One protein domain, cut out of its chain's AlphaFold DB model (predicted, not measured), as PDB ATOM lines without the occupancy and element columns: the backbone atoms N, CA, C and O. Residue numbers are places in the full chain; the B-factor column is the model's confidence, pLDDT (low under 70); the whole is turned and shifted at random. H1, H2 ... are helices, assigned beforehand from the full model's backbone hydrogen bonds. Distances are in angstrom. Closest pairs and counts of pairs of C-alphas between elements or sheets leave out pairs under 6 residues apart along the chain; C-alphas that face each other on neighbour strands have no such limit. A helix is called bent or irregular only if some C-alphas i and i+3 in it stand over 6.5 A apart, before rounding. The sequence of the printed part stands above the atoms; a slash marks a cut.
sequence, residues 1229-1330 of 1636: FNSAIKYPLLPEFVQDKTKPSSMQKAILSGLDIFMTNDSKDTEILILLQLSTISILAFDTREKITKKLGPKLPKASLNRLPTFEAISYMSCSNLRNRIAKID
ATOM      1  N   PHE A1229     -13.282  41.086 -27.739       92.95
ATOM      2  CA  PHE A1229     -12.604  42.118 -28.535       92.95
ATOM      3  C   PHE A1229     -13.517  42.681 -29.625       92.95
ATOM      4  O   PHE A1229     -13.561  43.887 -29.849       92.95
ATOM      5  N   ASN A1230     -14.283  41.825 -30.297       89.84
ATOM      6  CA  ASN A1230     -15.210  42.235 -31.345       89.84
ATOM      7  C   ASN A1230     -16.406  43.034 -30.800       89.84
ATOM      8  O   ASN A1230     -16.982  43.843 -31.527       89.84
ATOM      9  N   SER A1231     -16.788  42.803 -29.545       89.60
ATOM     10  CA  SER A1231     -17.839  43.558 -28.856       89.60
ATOM     11  C   SER A1231     -17.298  44.893 -28.338       89.60
ATOM     12  O   SER A1231     -17.884  45.939 -28.608       89.60
ATOM     13  N   ALA A1232     -16.120  44.871 -27.709       91.44
ATOM     14  CA  ALA A1232     -15.423  46.045 -27.203       91.44
ATOM     15  C   ALA A1232     -15.018  47.014 -28.327       91.44
ATOM     16  O   ALA A1232     -15.271  48.206 -28.233       91.44
ATOM     17  N   ILE A1233     -14.478  46.537 -29.457       91.66
ATOM     18  CA  ILE A1233     -14.043  47.436 -30.543       91.66
ATOM     19  C   ILE A1233     -15.210  48.185 -31.193       91.66
ATOM     20  O   ILE A1233     -15.021  49.264 -31.749       91.66
ATOM     21  N   LYS A1234     -16.422  47.623 -31.107       89.42
ATOM     22  CA  LYS A1234     -17.668  48.204 -31.624       89.42
ATOM     23  C   LYS A1234     -18.374  49.082 -30.597       89.42
ATOM     24  O   LYS A1234     -19.556  49.383 -30.791       89.42
ATOM     25  N   TYR A1235     -17.688  49.462 -29.518       89.33
ATOM     26  CA  TYR A1235     -18.296  50.260 -28.470       89.33
ATOM     27  C   TYR A1235     -18.943  51.514 -29.064       89.33
ATOM     28  O   TYR A1235     -18.304  52.249 -29.822       89.33
ATOM     29  N   PRO A1236     -20.232  51.740 -28.783       84.28
ATOM     30  CA  PRO A1236     -21.047  52.606 -29.618       84.28
ATOM     31  C   PRO A1236     -20.805  54.106 -29.416       84.28
ATOM     32  O   PRO A1236     -21.258  54.900 -30.241       84.28
ATOM     33  N   LEU A1237     -20.153  54.500 -28.318       85.60
ATOM     34  CA  LEU A1237     -19.983  55.895 -27.928       85.60
ATOM     35  C   LEU A1237     -18.580  56.128 -27.359       85.60
ATOM     36  O   LEU A1237     -18.220  55.550 -26.341       85.60
ATOM     37  N   LEU A1238     -17.792  56.984 -28.006       85.55
ATOM     38  CA  LEU A1238     -16.460  57.353 -27.530       85.55
ATOM     39  C   LEU A1238     -16.540  58.269 -26.287       85.55
ATOM     40  O   LEU A1238     -17.580  58.906 -26.053       85.55
ATOM     41  N   PRO A1239     -15.456  58.379 -25.496       82.62
ATOM     42  CA  PRO A1239     -15.346  59.360 -24.420       82.62
ATOM     43  C   PRO A1239     -15.492  60.801 -24.922       82.62
ATOM     44  O   PRO A1239     -15.388  61.085 -26.119       82.62
ATOM     45  N   GLU A1240     -15.731  61.737 -24.004       77.31
ATOM     46  CA  GLU A1240     -15.823  63.153 -24.359       77.31
ATOM     47  C   GLU A1240     -14.504  63.659 -24.963       77.31
ATOM     48  O   GLU A1240     -13.418  63.304 -24.511       77.31
ATOM     49  N   PHE A1241     -14.608  64.478 -26.013       77.87
ATOM     50  CA  PHE A1241     -13.477  65.066 -26.749       77.87
ATOM     51  C   PHE A1241     -12.582  64.085 -27.532       77.87
ATOM     52  O   PHE A1241     -11.604  64.519 -28.141       77.87
ATOM     53  N   VAL A1242     -12.919  62.791 -27.591       82.46
ATOM     54  CA  VAL A1242     -12.174  61.793 -28.374       82.46
ATOM     55  C   VAL A1242     -12.826  61.582 -29.741       82.46
ATOM     56  O   VAL A1242     -14.023  61.321 -29.838       82.46
ATOM     57  N   GLN A1243     -12.021  61.654 -30.803       83.45
ATOM     58  CA  GLN A1243     -12.400  61.277 -32.167       83.45
ATOM     59  C   GLN A1243     -11.426  60.221 -32.683       83.45
ATOM     60  O   GLN A1243     -10.222  60.330 -32.463       83.45
ATOM     61  N   ASP A1244     -11.940  59.226 -33.402       88.50
ATOM     62  CA  ASP A1244     -11.160  58.097 -33.918       88.50
ATOM     63  C   ASP A1244     -10.846  58.200 -35.426       88.50
ATOM     64  O   ASP A1244     -10.562  57.201 -36.092       88.50
ATOM     65  N   LYS A1245     -10.931  59.417 -35.984       85.21
ATOM     66  CA  LYS A1245     -10.815  59.647 -37.429       85.21
ATOM     67  C   LYS A1245      -9.385  59.475 -37.941       85.21
ATOM     68  O   LYS A1245      -9.152  58.715 -38.868       85.21
ATOM     69  N   THR A1246      -8.432  60.190 -37.341       82.80
ATOM     70  CA  THR A1246      -7.012  60.187 -37.750       82.80
ATOM     71  C   THR A1246      -6.162  59.219 -36.935       82.80
ATOM     72  O   THR A1246      -5.098  58.791 -37.375       82.80
ATOM     73  N   LYS A1247      -6.611  58.872 -35.727       86.44
ATOM     74  CA  LYS A1247      -5.956  57.916 -34.833       86.44
ATOM     75  C   LYS A1247      -7.020  57.034 -34.191       86.44
ATOM     76  O   LYS A1247      -8.087  57.553 -33.886       86.44
ATOM     77  N   PRO A1248      -6.756  55.740 -33.961       88.56
ATOM     78  CA  PRO A1248      -7.698  54.877 -33.261       88.56
ATOM     79  C   PRO A1248      -7.926  55.379 -31.831       88.56
ATOM     80  O   PRO A1248      -7.020  55.951 -31.215       88.56
ATOM     81  N   SER A1249      -9.116  55.121 -31.284       90.49
ATOM     82  CA  SER A1249      -9.380  55.357 -29.862       90.49
ATOM     83  C   SER A1249      -8.448  54.516 -28.981       90.49
ATOM     84  O   SER A1249      -7.856  53.533 -29.435       90.49
ATOM     85  N   SER A1250      -8.326  54.874 -27.701       90.27
ATOM     86  CA  SER A1250      -7.508  54.124 -26.738       90.27
ATOM     87  C   SER A1250      -7.864  52.633 -26.715       90.27
ATOM     88  O   SER A1250      -6.977  51.791 -26.838       90.27
ATOM     89  N   MET A1251      -9.158  52.301 -26.669       91.73
ATOM     90  CA  MET A1251      -9.643  50.920 -26.697       91.73
ATOM     91  C   MET A1251      -9.412  50.238 -28.042       91.73
ATOM     92  O   MET A1251      -8.947  49.103 -28.070       91.73
ATOM     93  N   GLN A1252      -9.663  50.918 -29.162       92.60
ATOM     94  CA  GLN A1252      -9.378  50.360 -30.489       92.60
ATOM     95  C   GLN A1252      -7.888  50.026 -30.648       92.60
ATOM     96  O   GLN A1252      -7.537  48.964 -31.159       92.60
ATOM     97  N   LYS A1253      -7.007  50.910 -30.165       90.80
ATOM     98  CA  LYS A1253      -5.559  50.697 -30.161       90.80
ATOM     99  C   LYS A1253      -5.159  49.537 -29.247       90.80
ATOM    100  O   LYS A1253      -4.361  48.708 -29.673       90.80
ATOM    101  N   ALA A1254      -5.729  49.459 -28.040       90.97
ATOM    102  CA  ALA A1254      -5.472  48.378 -27.086       90.97
ATOM    103  C   ALA A1254      -5.889  47.005 -27.640       90.97
ATOM    104  O   ALA A1254      -5.147  46.034 -27.507       90.97
ATOM    105  N   ILE A1255      -7.032  46.930 -28.328       92.57
ATOM    106  CA  ILE A1255      -7.504  45.702 -28.983       92.57
ATOM    107  C   ILE A1255      -6.578  45.306 -30.133       92.57
ATOM    108  O   ILE A1255      -6.236  44.133 -30.252       92.57
ATOM    109  N   LEU A1256      -6.132  46.263 -30.956       89.62
ATOM    110  CA  LEU A1256      -5.186  45.969 -32.034       89.62
ATOM    111  C   LEU A1256      -3.860  45.435 -31.479       89.62
ATOM    112  O   LEU A1256      -3.388  44.402 -31.941       89.62
ATOM    113  N   SER A1257      -3.321  46.059 -30.423       87.82
ATOM    114  CA  SER A1257      -2.145  45.520 -29.732       87.82
ATOM    115  C   SER A1257      -2.413  44.159 -29.091       87.82
ATOM    116  O   SER A1257      -1.532  43.311 -29.090       87.82
ATOM    117  N   GLY A1258      -3.630  43.919 -28.591       88.73
ATOM    118  CA  GLY A1258      -4.054  42.623 -28.063       88.73
ATOM    119  C   GLY A1258      -4.036  41.524 -29.127       88.73
ATOM    120  O   GLY A1258      -3.592  40.414 -28.857       88.73
ATOM    121  N   LEU A1259      -4.457  41.842 -30.354       87.85
ATOM    122  CA  LEU A1259      -4.362  40.932 -31.498       87.85
ATOM    123  C   LEU A1259      -2.911  40.684 -31.925       87.85
ATOM    124  O   LEU A1259      -2.587  39.585 -32.368       87.85
ATOM    125  N   ASP A1260      -2.035  41.679 -31.779       85.34
ATOM    126  CA  ASP A1260      -0.614  41.558 -32.109       85.34
ATOM    127  C   ASP A1260       0.163  40.642 -31.143       85.34
ATOM    128  O   ASP A1260       1.201  40.115 -31.538       85.34
ATOM    129  N   ILE A1261      -0.347  40.407 -29.924       84.65
ATOM    130  CA  ILE A1261       0.272  39.517 -28.920       84.65
ATOM    131  C   ILE A1261       0.213  38.050 -29.332       84.65
ATOM    132  O   ILE A1261       1.165  37.320 -29.071       84.65
ATOM    133  N   PHE A1262      -0.873  37.621 -29.983       80.90
ATOM    134  CA  PHE A1262      -0.949  36.264 -30.515       80.90
ATOM    135  C   PHE A1262       0.166  36.071 -31.551       80.90
ATOM    136  O   PHE A1262       0.179  36.731 -32.606       80.90
ATOM    137  N   MET A1263       1.117  35.192 -31.237       65.20
ATOM    138  CA  MET A1263       2.298  34.962 -32.057       65.20
ATOM    139  C   MET A1263       1.894  34.235 -33.337       65.20
ATOM    140  O   MET A1263       1.044  33.347 -33.336       65.20
ATOM    141  N   THR A1264       2.575  34.545 -34.444       56.50
ATOM    142  CA  THR A1264       2.323  33.926 -35.765       56.50
ATOM    143  C   THR A1264       2.559  32.404 -35.775       56.50
ATOM    144  O   THR A1264       2.235  31.731 -36.750       56.50
ATOM    145  N   ASN A1265       3.125  31.865 -34.688       54.76
ATOM    146  CA  ASN A1265       3.545  30.477 -34.538       54.76
ATOM    147  C   ASN A1265       2.625  29.631 -33.631       54.76
ATOM    148  O   ASN A1265       2.838  28.422 -33.585       54.76
ATOM    149  N   ASP A1266       1.638  30.214 -32.929       58.87
ATOM    150  CA  ASP A1266       0.884  29.513 -31.864       58.87
ATOM    151  C   ASP A1266       0.031  28.356 -32.403       58.87
ATOM    152  O   ASP A1266       0.044  27.250 -31.871       58.87
ATOM    153  N   SER A1267      -0.674  28.584 -33.513       66.69
ATOM    154  CA  SER A1267      -1.253  27.537 -34.352       66.69
ATOM    155  C   SER A1267      -1.680  28.136 -35.698       66.69
ATOM    156  O   SER A1267      -2.038  29.315 -35.792       66.69
ATOM    157  N   LYS A1268      -1.699  27.324 -36.766       68.88
ATOM    158  CA  LYS A1268      -2.215  27.768 -38.079       68.88
ATOM    159  C   LYS A1268      -3.698  28.181 -38.017       68.88
ATOM    160  O   LYS A1268      -4.164  28.864 -38.925       68.88
ATOM    161  N   ASP A1269      -4.433  27.760 -36.990       71.66
ATOM    162  CA  ASP A1269      -5.876  27.974 -36.840       71.66
ATOM    163  C   ASP A1269      -6.135  29.314 -36.148       71.66
ATOM    164  O   ASP A1269      -6.901  30.136 -36.657       71.66
ATOM    165  N   THR A1270      -5.385  29.590 -35.081       76.80
ATOM    166  CA  THR A1270      -5.344  30.885 -34.398       76.80
ATOM    167  C   THR A1270      -4.957  32.004 -35.368       76.80
ATOM    168  O   THR A1270      -5.631  33.032 -35.400       76.80
ATOM    169  N   GLU A1271      -3.957  31.794 -36.237       81.59
ATOM    170  CA  GLU A1271      -3.568  32.810 -37.227       81.59
ATOM    171  C   GLU A1271      -4.721  33.130 -38.188       81.59
ATOM    172  O   GLU A1271      -5.010  34.295 -38.446       81.59
ATOM    173  N   ILE A1272      -5.457  32.122 -38.666       81.09
ATOM    174  CA  ILE A1272      -6.608  32.343 -39.554       81.09
ATOM    175  C   ILE A1272      -7.727  33.110 -38.841       81.09
ATOM    176  O   ILE A1272      -8.336  33.994 -39.453       81.09
ATOM    177  N   LEU A1273      -7.986  32.819 -37.562       83.87
ATOM    178  CA  LEU A1273      -8.948  33.573 -36.753       83.87
ATOM    179  C   LEU A1273      -8.513  35.035 -36.569       83.87
ATOM    180  O   LEU A1273      -9.349  35.936 -36.664       83.87
ATOM    181  N   ILE A1274      -7.215  35.297 -36.399       87.28
ATOM    182  CA  ILE A1274      -6.676  36.661 -36.302       87.28
ATOM    183  C   ILE A1274      -6.800  37.396 -37.636       87.28
ATOM    184  O   ILE A1274      -7.285  38.526 -37.660       87.28
ATOM    185  N   LEU A1275      -6.439  36.766 -38.761       87.98
ATOM    186  CA  LEU A1275      -6.623  37.361 -40.091       87.98
ATOM    187  C   LEU A1275      -8.102  37.670 -40.358       87.98
ATOM    188  O   LEU A1275      -8.439  38.728 -40.896       87.98
ATOM    189  N   LEU A1276      -9.006  36.779 -39.940       89.85
ATOM    190  CA  LEU A1276     -10.445  37.005 -40.030       89.85
ATOM    191  C   LEU A1276     -10.871  38.209 -39.189       89.85
ATOM    192  O   LEU A1276     -11.624  39.056 -39.682       89.85
ATOM    193  N   GLN A1277     -10.374  38.315 -37.958       90.89
ATOM    194  CA  GLN A1277     -10.683  39.432 -37.076       90.89
ATOM    195  C   GLN A1277     -10.152  40.751 -37.649       90.89
ATOM    196  O   GLN A1277     -10.924  41.699 -37.781       90.89
ATOM    197  N   LEU A1278      -8.899  40.801 -38.113       92.53
ATOM    198  CA  LEU A1278      -8.318  41.981 -38.764       92.53
ATOM    199  C   LEU A1278      -9.084  42.376 -40.037       92.53
ATOM    200  O   LEU A1278      -9.345  43.557 -40.280       92.53
ATOM    201  N   SER A1279      -9.524  41.405 -40.841       93.15
ATOM    202  CA  SER A1279     -10.357  41.695 -42.015       93.15
ATOM    203  C   SER A1279     -11.732  42.253 -41.628       93.15
ATOM    204  O   SER A1279     -12.269  43.117 -42.315       93.15
ATOM    205  N   THR A1280     -12.295  41.797 -40.505       92.50
ATOM    206  CA  THR A1280     -13.591  42.261 -39.993       92.50
ATOM    207  C   THR A1280     -13.482  43.679 -39.433       92.50
ATOM    208  O   THR A1280     -14.361  44.504 -39.676       92.50
ATOM    209  N   ILE A1281     -12.378  43.989 -38.746       93.68
ATOM    210  CA  ILE A1281     -12.072  45.332 -38.236       93.68
ATOM    211  C   ILE A1281     -11.866  46.329 -39.389       93.68
ATOM    212  O   ILE A1281     -12.319  47.474 -39.316       93.68
ATOM    213  N   SER A1282     -11.273  45.880 -40.500       91.64
ATOM    214  CA  SER A1282     -11.032  46.704 -41.697       91.64
ATOM    215  C   SER A1282     -12.319  47.227 -42.367       91.64
ATOM    216  O   SER A1282     -12.253  48.137 -43.185       91.64
ATOM    217  N   ILE A1283     -13.492  46.686 -42.012       93.13
ATOM    218  CA  ILE A1283     -14.802  47.080 -42.569       93.13
ATOM    219  C   ILE A1283     -15.647  47.934 -41.622       93.13
ATOM    220  O   ILE A1283     -16.694  48.450 -42.017       93.13
ATOM    221  N   LEU A1284     -15.236  48.115 -40.366       92.05
ATOM    222  CA  LEU A1284     -16.073  48.790 -39.365       92.05
ATOM    223  C   LEU A1284     -16.504  50.204 -39.787       92.05
ATOM    224  O   LEU A1284     -17.629  50.601 -39.471       92.05
ATOM    225  N   ALA A1285     -15.676  50.906 -40.568       90.57
ATOM    226  CA  ALA A1285     -15.958  52.237 -41.108       90.57
ATOM    227  C   ALA A1285     -17.188  52.319 -42.041       90.57
ATOM    228  O   ALA A1285     -17.668  53.420 -42.311       90.57
ATOM    229  N   PHE A1286     -17.722  51.181 -42.500       91.05
ATOM    230  CA  PHE A1286     -18.851  51.103 -43.432       91.05
ATOM    231  C   PHE A1286     -20.147  50.687 -42.710       91.05
ATOM    232  O   PHE A1286     -20.668  51.426 -41.873       91.05
ATOM    233  N   ASP A1287     -20.661  49.480 -42.968       87.27
ATOM    234  CA  ASP A1287     -21.964  49.010 -42.477       87.27
ATOM    235  C   ASP A1287     -22.130  49.095 -40.949       87.27
ATOM    236  O   ASP A1287     -23.242  49.266 -40.440       87.27
ATOM    237  N   THR A1288     -21.042  48.930 -40.186       87.79
ATOM    238  CA  THR A1288     -21.107  48.975 -38.718       87.79
ATOM    239  C   THR A1288     -21.314  50.404 -38.232       87.79
ATOM    240  O   THR A1288     -22.242  50.650 -37.455       87.79
ATOM    241  N   ARG A1289     -20.533  51.354 -38.756       87.73
ATOM    242  CA  ARG A1289     -20.732  52.789 -38.533       87.73
ATOM    243  C   ARG A1289     -22.142  53.226 -38.913       87.73
ATOM    244  O   ARG A1289     -22.800  53.903 -38.123       87.73
ATOM    245  N   GLU A1290     -22.642  52.801 -40.072       88.28
ATOM    246  CA  GLU A1290     -23.996  53.133 -40.529       88.28
ATOM    247  C   GLU A1290     -25.071  52.629 -39.549       88.28
ATOM    248  O   GLU A1290     -25.982  53.373 -39.173       88.28
ATOM    249  N   LYS A1291     -24.943  51.387 -39.060       88.08
ATOM    250  CA  LYS A1291     -25.875  50.800 -38.079       88.08
ATOM    251  C   LYS A1291     -25.844  51.517 -36.729       88.08
ATOM    252  O   LYS A1291     -26.914  51.764 -36.165       88.08
ATOM    253  N   ILE A1292     -24.656  51.835 -36.211       87.04
ATOM    254  CA  ILE A1292     -24.491  52.557 -34.937       87.04
ATOM    255  C   ILE A1292     -25.092  53.961 -35.065       87.04
ATOM    256  O   ILE A1292     -25.938  54.349 -34.256       87.04
ATOM    257  N   THR A1293     -24.760  54.670 -36.145       85.57
ATOM    258  CA  THR A1293     -25.270  56.018 -36.430       85.57
ATOM    259  C   THR A1293     -26.794  56.026 -36.548       85.57
ATOM    260  O   THR A1293     -27.454  56.875 -35.955       85.57
ATOM    261  N   LYS A1294     -27.391  55.036 -37.229       86.80
ATOM    262  CA  LYS A1294     -28.852  54.924 -37.370       86.80
ATOM    263  C   LYS A1294     -29.569  54.645 -36.044       86.80
ATOM    264  O   LYS A1294     -30.682  55.126 -35.846       86.80
ATOM    265  N   LYS A1295     -28.968  53.858 -35.142       85.04
ATOM    266  CA  LYS A1295     -29.581  53.482 -33.853       85.04
ATOM    267  C   LYS A1295     -29.434  54.550 -32.769       85.04
ATOM    268  O   LYS A1295     -30.361  54.725 -31.979       85.04
ATOM    269  N   LEU A1296     -28.281  55.218 -32.703       83.25
ATOM    270  CA  LEU A1296     -27.937  56.142 -31.616       83.25
ATOM    271  C   LEU A1296     -27.944  57.607 -32.021       83.25
ATOM    272  O   LEU A1296     -28.251  58.443 -31.179       83.25
ATOM    273  N   GLY A1297     -27.694  57.926 -33.293       79.53
ATOM    274  CA  GLY A1297     -27.740  59.299 -33.798       79.53
ATOM    275  C   GLY A1297     -29.018  60.053 -33.401       79.53
ATOM    276  O   GLY A1297     -28.905  61.162 -32.892       79.53
ATOM    277  N   PRO A1298     -30.223  59.455 -33.514       80.71
ATOM    278  CA  PRO A1298     -31.464  60.111 -33.091       80.71
ATOM    279  C   PRO A1298     -31.627  60.280 -31.572       80.71
ATOM    280  O   PRO A1298     -32.439  61.091 -31.140       80.71
ATOM    281  N   LYS A1299     -30.918  59.484 -30.761       81.05
ATOM    282  CA  LYS A1299     -31.040  59.474 -29.292       81.05
ATOM    283  C   LYS A1299     -30.043  60.405 -28.604       81.05
ATOM    284  O   LYS A1299     -30.222  60.717 -27.431       81.05
ATOM    285  N   LEU A1300     -28.988  60.812 -29.307       78.22
ATOM    286  CA  LEU A1300     -27.909  61.622 -28.754       78.22
ATOM    287  C   LEU A1300     -28.157  63.122 -28.992       78.22
ATOM    288  O   LEU A1300     -28.607  63.514 -30.072       78.22
ATOM    289  N   PRO A1301     -27.814  63.992 -28.026       77.87
ATOM    290  CA  PRO A1301     -27.762  65.435 -28.243       77.87
ATOM    291  C   PRO A1301     -26.792  65.791 -29.379       77.87
ATOM    292  O   PRO A1301     -25.766  65.134 -29.545       77.87
ATOM    293  N   LYS A1302     -27.053  66.883 -30.118       75.62
ATOM    294  CA  LYS A1302     -26.197  67.313 -31.249       75.62
ATOM    295  C   LYS A1302     -24.714  67.450 -30.878       75.62
ATOM    296  O   LYS A1302     -23.865  67.094 -31.685       75.62
ATOM    297  N   ALA A1303     -24.408  67.923 -29.669       73.94
ATOM    298  CA  ALA A1303     -23.033  68.050 -29.178       73.94
ATOM    299  C   ALA A1303     -22.318  66.691 -29.030       73.94
ATOM    300  O   ALA A1303     -21.115  66.594 -29.256       73.94
ATOM    301  N   SER A1304     -23.066  65.631 -28.721       77.53
ATOM    302  CA  SER A1304     -22.542  64.280 -28.508       77.53
ATOM    303  C   SER A1304     -22.436  63.460 -29.797       77.53
ATOM    304  O   SER A1304     -21.868  62.373 -29.766       77.53
ATOM    305  N   LEU A1305     -22.931  63.951 -30.943       78.29
ATOM    306  CA  LEU A1305     -22.833  63.234 -32.226       78.29
ATOM    307  C   LEU A1305     -21.383  63.017 -32.672       78.29
ATOM    308  O   LEU A1305     -21.082  61.997 -33.287       78.29
ATOM    309  N   ASN A1306     -20.475  63.923 -32.306       81.84
ATOM    310  CA  ASN A1306     -19.046  63.795 -32.600       81.84
ATOM    311  C   ASN A1306     -18.368  62.648 -31.832       81.84
ATOM    312  O   ASN A1306     -17.234  62.305 -32.148       81.84
ATOM    313  N   ARG A1307     -19.047  62.065 -30.834       85.31
ATOM    314  CA  ARG A1307     -18.584  60.890 -30.082       85.31
ATOM    315  C   ARG A1307     -18.928  59.575 -30.786       85.31
ATOM    316  O   ARG A1307     -18.544  58.514 -30.301       85.31
ATOM    317  N   LEU A1308     -19.684  59.609 -31.887       87.08
ATOM    318  CA  LEU A1308     -19.944  58.410 -32.680       87.08
ATOM    319  C   LEU A1308     -18.646  57.978 -33.382       87.08
ATOM    320  O   LEU A1308     -18.044  58.793 -34.083       87.08
ATOM    321  N   PRO A1309     -18.223  56.714 -33.228       90.20
ATOM    322  CA  PRO A1309     -16.990  56.230 -33.831       90.20
ATOM    323  C   PRO A1309     -17.086  56.211 -35.362       90.20
ATOM    324  O   PRO A1309     -18.054  55.723 -35.954       90.20
ATOM    325  N   THR A1310     -16.061  56.755 -36.006       90.30
ATOM    326  CA  THR A1310     -15.868  56.753 -37.460       90.30
ATOM    327  C   THR A1310     -15.205  55.467 -37.945       90.30
ATOM    328  O   THR A1310     -15.434  55.064 -39.084       90.30
ATOM    329  N   PHE A1311     -14.418  54.823 -37.077       93.41
ATOM    330  CA  PHE A1311     -13.586  53.651 -37.342       93.41
ATOM    331  C   PHE A1311     -12.566  53.807 -38.486       93.41
ATOM    332  O   PHE A1311     -11.975  52.816 -38.909       93.41
ATOM    333  N   GLU A1312     -12.325  55.021 -38.986       91.33
ATOM    334  CA  GLU A1312     -11.491  55.250 -40.175       91.33
ATOM    335  C   GLU A1312     -10.032  54.838 -39.921       91.33
ATOM    336  O   GLU A1312      -9.498  53.967 -40.613       91.33
ATOM    337  N   ALA A1313      -9.417  55.371 -38.858       90.09
ATOM    338  CA  ALA A1313      -8.029  55.068 -38.519       90.09
ATOM    339  C   ALA A1313      -7.806  53.591 -38.161       90.09
ATOM    340  O   ALA A1313      -6.816  52.990 -38.579       90.09
ATOM    341  N   ILE A1314      -8.721  52.982 -37.394       92.45
ATOM    342  CA  ILE A1314      -8.592  51.576 -36.985       92.45
ATOM    343  C   ILE A1314      -8.785  50.623 -38.167       92.45
ATOM    344  O   ILE A1314      -8.057  49.637 -38.272       92.45
ATOM    345  N   SER A1315      -9.707  50.925 -39.087       92.78
ATOM    346  CA  SER A1315      -9.889  50.123 -40.296       92.78
ATOM    347  C   SER A1315      -8.649  50.180 -41.195       92.78
ATOM    348  O   SER A1315      -8.219  49.131 -41.679       92.78
ATOM    349  N   TYR A1316      -8.019  51.352 -41.348       92.38
ATOM    350  CA  TYR A1316      -6.760  51.490 -42.092       92.38
ATOM    351  C   TYR A1316      -5.622  50.682 -41.452       92.38
ATOM    352  O   TYR A1316      -4.990  49.853 -42.112       92.38
ATOM    353  N   MET A1317      -5.401  50.869 -40.145       90.56
ATOM    354  CA  MET A1317      -4.335  50.185 -39.404       90.56
ATOM    355  C   MET A1317      -4.511  48.664 -39.438       90.56
ATOM    356  O   MET A1317      -3.555  47.924 -39.650       90.56
ATOM    357  N   SER A1318      -5.750  48.197 -39.281       92.41
ATOM    358  CA  SER A1318      -6.081  46.776 -39.333       92.41
ATOM    359  C   SER A1318      -5.829  46.172 -40.714       92.41
ATOM    360  O   SER A1318      -5.339  45.049 -40.805       92.41
ATOM    361  N   CYS A1319      -6.112  46.910 -41.792       92.33
ATOM    362  CA  CYS A1319      -5.821  46.469 -43.155       92.33
ATOM    363  C   CYS A1319      -4.304  46.399 -43.414       92.33
ATOM    364  O   CYS A1319      -3.815  45.438 -44.011       92.33
ATOM    365  N   SER A1320      -3.541  47.361 -42.886       91.28
ATOM    366  CA  SER A1320      -2.073  47.351 -42.940       91.28
ATOM    367  C   SER A1320      -1.478  46.164 -42.170       91.28
ATOM    368  O   SER A1320      -0.691  45.390 -42.722       91.28
ATOM    369  N   ASN A1321      -1.926  45.936 -40.928       89.55
ATOM    370  CA  ASN A1321      -1.510  44.786 -40.117       89.55
ATOM    371  C   ASN A1321      -1.885  43.454 -40.780       89.55
ATOM    372  O   ASN A1321      -1.079  42.522 -40.782       89.55
ATOM    373  N   LEU A1322      -3.072  43.375 -41.392       90.94
ATOM    374  CA  LEU A1322      -3.515  42.212 -42.159       90.94
ATOM    375  C   LEU A1322      -2.548  41.906 -43.309       90.94
ATOM    376  O   LEU A1322      -2.102  40.767 -43.439       90.94
ATOM    377  N   ARG A1323      -2.166  42.916 -44.100       90.36
ATOM    378  CA  ARG A1323      -1.198  42.751 -45.193       90.36
ATOM    379  C   ARG A1323       0.168  42.292 -44.681       90.36
ATOM    380  O   ARG A1323       0.742  41.355 -45.233       90.36
ATOM    381  N   ASN A1324       0.661  42.897 -43.599       88.43
ATOM    382  CA  ASN A1324       1.947  42.543 -42.991       88.43
ATOM    383  C   ASN A1324       1.971  41.101 -42.463       88.43
ATOM    384  O   ASN A1324       2.970  40.402 -42.637       88.43
ATOM    385  N   ARG A1325       0.880  40.635 -41.838       87.20
ATOM    386  CA  ARG A1325       0.750  39.237 -41.394       87.20
ATOM    387  C   ARG A1325       0.641  38.281 -42.576       87.20
ATOM    388  O   ARG A1325       1.368  37.293 -42.614       87.20
ATOM    389  N   ILE A1326      -0.166  38.615 -43.590       84.85
ATOM    390  CA  ILE A1326      -0.266  37.815 -44.817       84.85
ATOM    391  C   ILE A1326       1.100  37.673 -45.477       84.85
ATOM    392  O   ILE A1326       1.435  36.562 -45.873       84.85
ATOM    393  N   ALA A1327       1.908  38.735 -45.569       83.74
ATOM    394  CA  ALA A1327       3.231  38.697 -46.194       83.74
ATOM    395  C   ALA A1327       4.140  37.600 -45.609       83.74
ATOM    396  O   ALA A1327       4.823  36.933 -46.382       83.74
ATOM    397  N   LYS A1328       4.059  37.344 -44.295       81.18
ATOM    398  CA  LYS A1328       4.862  36.343 -43.566       81.18
ATOM    399  C   LYS A1328       4.428  34.884 -43.776       81.18
ATOM    400  O   LYS A1328       5.159  33.981 -43.387       81.18
ATOM    401  N   ILE A1329       3.246  34.632 -44.343       77.88
ATOM    402  CA  ILE A1329       2.707  33.272 -44.518       77.88
ATOM    403  C   ILE A1329       3.140  32.706 -45.876       77.88
ATOM    404  O   ILE A1329       2.650  33.168 -46.904       77.88
ATOM    405  N   ASP A1330       4.011  31.697 -45.917       67.73
ATOM    406  CA  ASP A1330       4.524  31.152 -47.190       67.73
ATOM    407  C   ASP A1330       3.544  30.205 -47.907       67.73
ATOM    408  O   ASP A1330       3.392  30.284 -49.127       67.73
TER     409      ASP A1330
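Overview. This is residues 1229 to 1330 of the 1636 residues of the protein "Protein MON2" of Saccharomyces cerevisiae (strain ATCC 204508 / S288c) (UniProt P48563). Three helices, H2, H3 and H6, run side by side in one half of a rod, and H4 and H5 fold back along each other at its other end. H4 carries on from H3, the very short H1 sits by H2, and residues 1233 to 1249, with no named element, loop out toward H5 and back. The printed part has 102 residues, six named helices in the order H1 to H6 and no named strand: all helix. It is compact, with a radius of gyration of the C-alphas of 14.8 A, and spans 50 by 22 by 18 A.

Along the chain. H1, residues 1229 to 1232, begins at C-alpha 1229 (-12.604, 42.118, -28.535). H2 is residues 1250 to 1261, 16.7 A long, and H3 is residues 1268 to 1281, 20.1 A. H4, residues 1284 to 1299, is 21.0 A long with a kink of 42 degrees near residue 1291; it is irregular, but only just, with C-alphas 1295 and 1298 6.9 A apart. H5, residues 1302 to 1307, is also only just irregular, C-alphas 1303 and 1306 being 6.8 A apart. H6, residues 1312 to 1327, is 23.0 A long and ends at C-alpha 1327 (3.231, 38.697, -46.194).

Arrangement. H2, H3 and H6 form an up-and-down bundle, each running against the one before it. The hub, H6, touches H3 at a shallow tilt of 27 degrees, with closest C-alphas Leu 1278 and Ser 1318 5.3 A apart. H6 only just touches H2, with 3 pairs of C-alphas within 8 A, the closest Gln 1252 and Ile 1314 at 6.7 A. H4 and H6 touch only at their ends, closest at C-alphas Ala 1285 and Glu 1312, 5.5 A. H1 and H2 are close but not clearly touching, at C-alphas Phe 1229 and Ile 1255, 6.2 A; so are H4 and H5, at C-alphas Gly 1297 and Leu 1305, 6.5 A. Every O i to N i+4 pair is within hydrogen-bond range in H2 and H6, against 9 of 10 in H3, 8 of 12 in H4 and 0 of 2 in H5, where 2 of 3 O i to N i+3 pairs are; H1 is too short for such an i+4 pair.

Size, cuts and confidence. The C-alphas farthest apart, Pro 1301 and Asp 1330, are 50.8 A apart. The printed part has no cut, and the H1 to H2 link is long. Residues 1263 to 1268 and residue 1330 have pLDDT under 70.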